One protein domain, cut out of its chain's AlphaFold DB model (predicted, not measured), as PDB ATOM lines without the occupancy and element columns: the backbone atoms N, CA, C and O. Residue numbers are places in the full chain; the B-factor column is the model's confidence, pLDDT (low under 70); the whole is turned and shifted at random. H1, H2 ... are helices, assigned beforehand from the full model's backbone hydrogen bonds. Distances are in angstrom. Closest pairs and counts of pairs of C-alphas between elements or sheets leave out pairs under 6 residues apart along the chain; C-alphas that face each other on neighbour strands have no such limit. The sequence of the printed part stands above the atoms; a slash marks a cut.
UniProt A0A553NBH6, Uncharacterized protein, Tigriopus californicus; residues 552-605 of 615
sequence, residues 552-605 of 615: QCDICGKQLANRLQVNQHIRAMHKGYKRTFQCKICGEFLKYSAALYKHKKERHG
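What this domain is: This is residues 552 to 605 of the 615 residues of an uncharacterized protein of Tigriopus californicus (UniProt A0A553NBH6). Two small lobes sit in a row, bridged by an extended stretch, residues 576 to 580: residues 552 to 562 loop beside H1, which stands across the long axis, and H2 lies along that axis beside a chain fold-back, residues 581 to 590. The printed part has 54 residues with two named helices, H1 then H2, and no named strand; its class is all helix, though the helices hold just 24 residues. It is only just loose, close to extended, with a radius of gyration of the C-alphas of 14.7 A, a rod spanning 43 by 19 by 11 A.

Where its parts are: Start at C-alpha 552, (32.302, -56.953, -39.389). Find C-alpha 563 at (36.696, -52.638, -45.277); from there H1, residues 563 to 574, runs 15.3 A. H2, residues 593 to 604, also 15.3 A long, ends with C-alpha 604 at (50.251, -19.960, -35.213).

How they stand to each other: H1 and H2 are apart. Between them, residues 581 to 582 pair antiparallel with residues 589 to 590. In both helices every O i to N i+4 pair is within hydrogen-bond range.

The domain as a whole: The farthest C-alphas, Asp 554 and Gly 605, are 43.6 A apart. The printed part has no cut; the 18-residue link is long. Mean pLDDT of the printed part is 72.2; look for values under 70 at residues 576 to 581, among others.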
ATOM      1  N   GLN A 552      32.248 -56.816 -40.837       70.50
ATOM      2  CA  GLN A 552      32.302 -56.953 -39.389       70.50
ATOM      3  C   GLN A 552      33.737 -56.697 -38.911       70.50
ATOM      4  O   GLN A 552      34.698 -56.876 -39.659       70.50
ATOM      5  N   CYS A 553      33.893 -56.231 -37.676       78.06
ATOM      6  CA  CYS A 553      35.189 -56.229 -37.019       78.06
ATOM      7  C   CYS A 553      35.396 -57.555 -36.291       78.06
ATOM      8  O   CYS A 553      34.755 -57.790 -35.267       78.06
ATOM      9  N   ASP A 554      36.348 -58.355 -36.763       76.44
ATOM     10  CA  ASP A 554      36.674 -59.699 -36.255       76.44
ATOM     11  C   ASP A 554      37.022 -59.733 -34.750       76.44
ATOM     12  O   ASP A 554      36.967 -60.779 -34.119       76.44
ATOM     13  N   ILE A 555      37.366 -58.577 -34.165       76.94
ATOM     14  CA  ILE A 555      37.804 -58.428 -32.764       76.94
ATOM     15  C   ILE A 555      36.659 -58.016 -31.812       76.94
ATOM     16  O   ILE A 555      36.754 -58.244 -30.611       76.94
ATOM     17  N   CYS A 556      35.579 -57.389 -32.299       77.19
ATOM     18  CA  CYS A 556      34.500 -56.896 -31.417       77.19
ATOM     19  C   CYS A 556      33.092 -56.880 -32.044       77.19
ATOM     20  O   CYS A 556      32.213 -56.148 -31.590       77.19
ATOM     21  N   GLY A 557      32.886 -57.584 -33.158       72.75
ATOM     22  CA  GLY A 557      31.588 -57.720 -33.825       72.75
ATOM     23  C   GLY A 557      31.012 -56.461 -34.487       72.75
ATOM     24  O   GLY A 557      29.974 -56.540 -35.137       72.75
ATOM     25  N   LYS A 558      31.657 -55.290 -34.381       70.06
ATOM     26  CA  LYS A 558      31.069 -54.035 -34.880       70.06
ATOM     27  C   LYS A 558      31.003 -54.000 -36.409       70.06
ATOM     28  O   LYS A 558      32.034 -53.975 -37.080       70.06
ATOM     29  N   GLN A 559      29.787 -53.941 -36.947       74.50
ATOM     30  CA  GLN A 559      29.516 -53.787 -38.377       74.50
ATOM     31  C   GLN A 559      29.845 -52.367 -38.868       74.50
ATOM     32  O   GLN A 559      29.454 -51.376 -38.248       74.50
ATOM     33  N   LEU A 560      30.571 -52.257 -39.987       75.00
ATOM     34  CA  LEU A 560      31.007 -50.982 -40.572       75.00
ATOM     35  C   LEU A 560      30.874 -50.991 -42.101       75.00
ATOM     36  O   LEU A 560      31.066 -52.015 -42.753       75.00
ATOM     37  N   ALA A 561      30.563 -49.839 -42.700       71.06
ATOM     38  CA  ALA A 561      30.028 -49.763 -44.064       71.06
ATOM     39  C   ALA A 561      31.023 -50.096 -45.196       71.06
ATOM     40  O   ALA A 561      30.613 -50.161 -46.353       71.06
ATOM     41  N   ASN A 562      32.316 -50.282 -44.901       75.56
ATOM     42  CA  ASN A 562      33.298 -50.872 -45.819       75.56
ATOM     43  C   ASN A 562      34.585 -51.316 -45.092       75.56
ATOM     44  O   ASN A 562      34.878 -50.905 -43.966       75.56
ATOM     45  N   ARG A 563      35.419 -52.102 -45.788       73.00
ATOM     46  CA  ARG A 563      36.696 -52.638 -45.277       73.00
ATOM     47  C   ARG A 563      37.733 -51.556 -44.927       73.00
ATOM     48  O   ARG A 563      38.621 -51.809 -44.114       73.00
ATOM     49  N   LEU A 564      37.629 -50.344 -45.485       74.69
ATOM     50  CA  LEU A 564      38.491 -49.211 -45.113       74.69
ATOM     51  C   LEU A 564      38.109 -48.646 -43.734       74.69
ATOM     52  O   LEU A 564      38.990 -48.246 -42.973       74.69
ATOM     53  N   GLN A 565      36.816 -48.627 -43.399       74.88
ATOM     54  CA  GLN A 565      36.322 -48.242 -42.075       74.88
ATOM     55  C   GLN A 565      36.660 -49.303 -41.022       74.88
ATOM     56  O   GLN A 565      37.176 -48.931 -39.971       74.88
ATOM     57  N   VAL A 566      36.493 -50.600 -41.320       78.50
ATOM     58  CA  VAL A 566      36.941 -51.693 -40.425       78.50
ATOM     59  C   VAL A 566      38.432 -51.576 -40.116       78.50
ATOM     60  O   VAL A 566      38.816 -51.532 -38.952       78.50
ATOM     61  N   ASN A 567      39.279 -51.406 -41.135       76.50
ATOM     62  CA  ASN A 567      40.720 -51.222 -40.936       76.50
ATOM     63  C   ASN A 567      41.078 -49.982 -40.097       76.50
ATOM     64  O   ASN A 567      42.095 -49.988 -39.405       76.50
ATOM     65  N   GLN A 568      40.283 -48.912 -40.152       73.38
ATOM     66  CA  GLN A 568      40.494 -47.721 -39.321       73.38
ATOM     67  C   GLN A 568      40.009 -47.932 -37.883       73.38
ATOM     68  O   GLN A 568      40.705 -47.539 -36.952       73.38
ATOM     69  N   HIS A 569      38.873 -48.602 -37.702       76.38
ATOM     70  CA  HIS A 569      38.339 -48.985 -36.399       76.38
ATOM     71  C   HIS A 569      39.264 -49.966 -35.663       76.38
ATOM     72  O   HIS A 569      39.614 -49.695 -34.519       76.38
ATOM     73  N   ILE A 570      39.753 -51.021 -36.327       76.69
ATOM     74  CA  ILE A 570      40.731 -51.964 -35.758       76.69
ATOM     75  C   ILE A 570      41.997 -51.227 -35.304       76.69
ATOM     76  O   ILE A 570      42.473 -51.450 -34.194       76.69
ATOM     77  N   ARG A 571      42.530 -50.309 -36.123       72.75
ATOM     78  CA  ARG A 571      43.712 -49.517 -35.743       72.75
ATOM     79  C   ARG A 571      43.443 -48.622 -34.532       72.75
ATOM     80  O   ARG A 571      44.273 -48.590 -33.632       72.75
ATOM     81  N   ALA A 572      42.309 -47.924 -34.507       68.25
ATOM     82  CA  ALA A 572      41.995 -46.937 -33.476       68.25
ATOM     83  C   ALA A 572      41.547 -47.547 -32.136       68.25
ATOM     84  O   ALA A 572      41.924 -47.018 -31.095       68.25
ATOM     85  N   MET A 573      40.755 -48.625 -32.164       70.44
ATOM     86  CA  MET A 573      40.127 -49.210 -30.969       70.44
ATOM     87  C   MET A 573      40.846 -50.457 -30.448       70.44
ATOM     88  O   MET A 573      40.923 -50.629 -29.239       70.44
ATOM     89  N   HIS A 574      41.409 -51.292 -31.332       74.62
ATOM     90  CA  HIS A 574      41.965 -52.602 -30.947       74.62
ATOM     91  C   HIS A 574      43.492 -52.658 -30.984       74.62
ATOM     92  O   HIS A 574      44.099 -53.388 -30.213       74.62
ATOM     93  N   LYS A 575      44.136 -51.862 -31.847       71.56
ATOM     94  CA  LYS A 575      45.606 -51.726 -31.905       71.56
ATOM     95  C   LYS A 575      46.128 -50.433 -31.264       71.56
ATOM     96  O   LYS A 575      47.269 -50.056 -31.509       71.56
ATOM     97  N   GLY A 576      45.286 -49.722 -30.505       62.41
ATOM     98  CA  GLY A 576      45.641 -48.515 -29.741       62.41
ATOM     99  C   GLY A 576      46.188 -47.327 -30.550       62.41
ATOM    100  O   GLY A 576      46.622 -46.334 -29.962       62.41
ATOM    101  N   TYR A 577      46.182 -47.395 -31.884       62.38
ATOM    102  CA  TYR A 577      46.919 -46.492 -32.764       62.38
ATOM    103  C   TYR A 577      46.160 -45.173 -32.955       62.38
ATOM    104  O   TYR A 577      45.497 -44.922 -33.971       62.38
ATOM    105  N   LYS A 578      46.250 -44.315 -31.935       55.19
ATOM    106  CA  LYS A 578      45.746 -42.940 -31.944       55.19
ATOM    107  C   LYS A 578      46.403 -42.188 -33.105       55.19
ATOM    108  O   LYS A 578      47.603 -41.942 -33.089       55.19
ATOM    109  N   ARG A 579      45.613 -41.802 -34.115       55.47
ATOM    110  CA  ARG A 579      46.066 -40.950 -35.229       55.47
ATOM    111  C   ARG A 579      46.344 -39.532 -34.734       55.47
ATOM    112  O   ARG A 579      45.495 -38.651 -34.843       55.47
ATOM    113  N   THR A 580      47.531 -39.321 -34.188       63.97
ATOM    114  CA  THR A 580      48.004 -38.005 -33.786       63.97
ATOM    115  C   THR A 580      48.658 -37.295 -34.970       63.97
ATOM    116  O   THR A 580      49.599 -37.774 -35.594       63.97
ATOM    117  N   PHE A 581      48.130 -36.123 -35.302       62.53
ATOM    118  CA  PHE A 581      48.690 -35.207 -36.283       62.53
ATOM    119  C   PHE A 581      49.520 -34.181 -35.517       62.53
ATOM    120  O   PHE A 581      48.958 -33.295 -34.874       62.53
ATOM    121  N   GLN A 582      50.843 -34.338 -35.541       70.81
ATOM    122  CA  GLN A 582      51.747 -33.450 -34.816       70.81
ATOM    123  C   GLN A 582      51.828 -32.072 -35.486       70.81
ATOM    124  O   GLN A 582      52.012 -31.961 -36.704       70.81
ATOM    125  N   CYS A 583      51.744 -31.005 -34.696       71.69
ATOM    126  CA  CYS A 583      52.096 -29.678 -35.167       71.69
ATOM    127  C   CYS A 583      53.620 -29.533 -35.235       71.69
ATOM    128  O   CYS A 583      54.287 -29.471 -34.210       71.69
ATOM    129  N   LYS A 584      54.175 -29.408 -36.446       71.88
ATOM    130  CA  LYS A 584      55.617 -29.169 -36.666       71.88
ATOM    131  C   LYS A 584      56.155 -27.827 -36.119       71.88
ATOM    132  O   LYS A 584      57.332 -27.563 -36.302       71.88
ATOM    133  N   ILE A 585      55.309 -26.983 -35.518       73.69
ATOM    134  CA  ILE A 585      55.694 -25.668 -34.971       73.69
ATOM    135  C   ILE A 585      55.864 -25.741 -33.443       73.69
ATOM    136  O   ILE A 585      56.847 -25.236 -32.922       73.69
ATOM    137  N   CYS A 586      54.945 -26.402 -32.730       75.75
ATOM    138  CA  CYS A 586      54.926 -26.467 -31.257       75.75
ATOM    139  C   CYS A 586      54.916 -27.891 -30.669       75.75
ATOM    140  O   CYS A 586      54.809 -28.061 -29.460       75.75
ATOM    141  N   GLY A 587      54.949 -28.929 -31.506       66.31
ATOM    142  CA  GLY A 587      54.952 -30.327 -31.074       66.31
ATOM    143  C   GLY A 587      53.596 -30.920 -30.659       66.31
ATOM    144  O   GLY A 587      53.523 -32.143 -30.563       66.31
ATOM    145  N   GLU A 588      52.525 -30.128 -30.464       67.88
ATOM    146  CA  GLU A 588      51.207 -30.640 -30.025       67.88
ATOM    147  C   GLU A 588      50.667 -31.759 -30.944       67.88
ATOM    148  O   GLU A 588      50.655 -31.645 -32.172       67.88
ATOM    149  N   PHE A 589      50.161 -32.836 -30.336       70.06
ATOM    150  CA  PHE A 589      49.640 -34.023 -31.018       70.06
ATOM    151  C   PHE A 589      48.103 -34.028 -31.067       70.06
ATOM    152  O   PHE A 589      47.437 -34.252 -30.057       70.06
ATOM    153  N   LEU A 590      47.519 -33.832 -32.253       75.19
ATOM    154  CA  LEU A 590      46.080 -33.561 -32.393       75.19
ATOM    155  C   LEU A 590      45.309 -34.698 -33.076       75.19
ATOM    156  O   LEU A 590      45.791 -35.328 -34.011       75.19
ATOM    157  N   LYS A 591      44.079 -34.965 -32.614       66.25
ATOM    158  CA  LYS A 591      43.319 -36.204 -32.906       66.25
ATOM    159  C   LYS A 591      42.912 -36.408 -34.380       66.25
ATOM    160  O   LYS A 591      42.512 -37.511 -34.743       66.25
ATOM    161  N   TYR A 592      42.943 -35.364 -35.211       72.88
ATOM    162  CA  TYR A 592      42.643 -35.425 -36.648       72.88
ATOM    163  C   TYR A 592      43.133 -34.167 -37.391       72.88
ATOM    164  O   TYR A 592      43.325 -33.107 -36.796       72.88
ATOM    165  N   SER A 593      43.307 -34.262 -38.713       66.12
ATOM    166  CA  SER A 593      43.895 -33.203 -39.552       66.12
ATOM    167  C   SER A 593      43.130 -31.872 -39.539       66.12
ATOM    168  O   SER A 593      43.754 -30.816 -39.620       66.12
ATOM    169  N   ALA A 594      41.800 -31.891 -39.394       74.75
ATOM    170  CA  ALA A 594      41.005 -30.668 -39.257       74.75
ATOM    171  C   ALA A 594      41.267 -29.943 -37.921       74.75
ATOM    172  O   ALA A 594      41.353 -28.718 -37.912       74.75
ATOM    173  N   ALA A 595      41.488 -30.681 -36.823       76.31
ATOM    174  CA  ALA A 595      41.908 -30.095 -35.550       76.31
ATOM    175  C   ALA A 595      43.318 -29.497 -35.652       76.31
ATOM    176  O   ALA A 595      43.528 -28.395 -35.163       76.31
ATOM    177  N   LEU A 596      44.253 -30.153 -36.359       76.31
ATOM    178  CA  LEU A 596      45.572 -29.566 -36.630       76.31
ATOM    179  C   LEU A 596      45.478 -28.281 -37.469       76.31
ATOM    180  O   LEU A 596      46.204 -27.331 -37.200       76.31
ATOM    181  N   TYR A 597      44.583 -28.213 -38.459       76.19
ATOM    182  CA  TYR A 597      44.375 -26.979 -39.226       76.19
ATOM    183  C   TYR A 597      43.771 -25.856 -38.366       76.19
ATOM    184  O   TYR A 597      44.246 -24.725 -38.442       76.19
ATOM    185  N   LYS A 598      42.784 -26.172 -37.513       78.94
ATOM    186  CA  LYS A 598      42.190 -25.224 -36.556       78.94
ATOM    187  C   LYS A 598      43.244 -24.695 -35.573       78.94
ATOM    188  O   LYS A 598      43.484 -23.494 -35.542       78.94
ATOM    189  N   HIS A 599      43.951 -25.593 -34.883       79.06
ATOM    190  CA  HIS A 599      45.068 -25.261 -33.991       79.06
ATOM    191  C   HIS A 599      46.117 -24.388 -34.689       79.06
ATOM    192  O   HIS A 599      46.524 -23.383 -34.125       79.06
ATOM    193  N   LYS A 600      46.538 -24.719 -35.922       76.00
ATOM    194  CA  LYS A 600      47.520 -23.890 -36.640       76.00
ATOM    195  C   LYS A 600      46.990 -22.480 -36.875       76.00
ATOM    196  O   LYS A 600      47.701 -21.537 -36.555       76.00
ATOM    197  N   LYS A 601      45.743 -22.339 -37.344       75.56
ATOM    198  CA  LYS A 601      45.111 -21.027 -37.551       75.56
ATOM    199  C   LYS A 601      45.048 -20.200 -36.258       75.56
ATOM    200  O   LYS A 601      45.263 -18.996 -36.305       75.56
ATOM    201  N   GLU A 602      44.752 -20.840 -35.128       76.06
ATOM    202  CA  GLU A 602      44.456 -20.172 -33.850       76.06
ATOM    203  C   GLU A 602      45.681 -19.952 -32.948       76.06
ATOM    204  O   GLU A 602      45.711 -18.983 -32.201       76.06
ATOM    205  N   ARG A 603      46.696 -20.822 -33.012       74.69
ATOM    206  CA  ARG A 603      47.935 -20.734 -32.212       74.69
ATOM    207  C   ARG A 603      49.142 -20.211 -32.999       74.69
ATOM    208  O   ARG A 603      50.117 -19.793 -32.383       74.69
ATOM    209  N   HIS A 604      49.109 -20.269 -34.334       74.38
ATOM    210  CA  HIS A 604      50.251 -19.960 -35.213       74.38
ATOM    211  C   HIS A 604      49.881 -19.116 -36.451       74.38
ATOM    212  O   HIS A 604      50.692 -18.984 -37.365       74.38
ATOM    213  N   GLY A 605      48.671 -18.548 -36.499       68.19
ATOM    214  CA  GLY A 605      48.225 -17.683 -37.593       68.19
ATOM    215  C   GLY A 605      47.909 -18.409 -38.909       68.19
ATOM    216  O   GLY A 605      47.791 -19.634 -38.991       68.19
TER     217      GLY A 605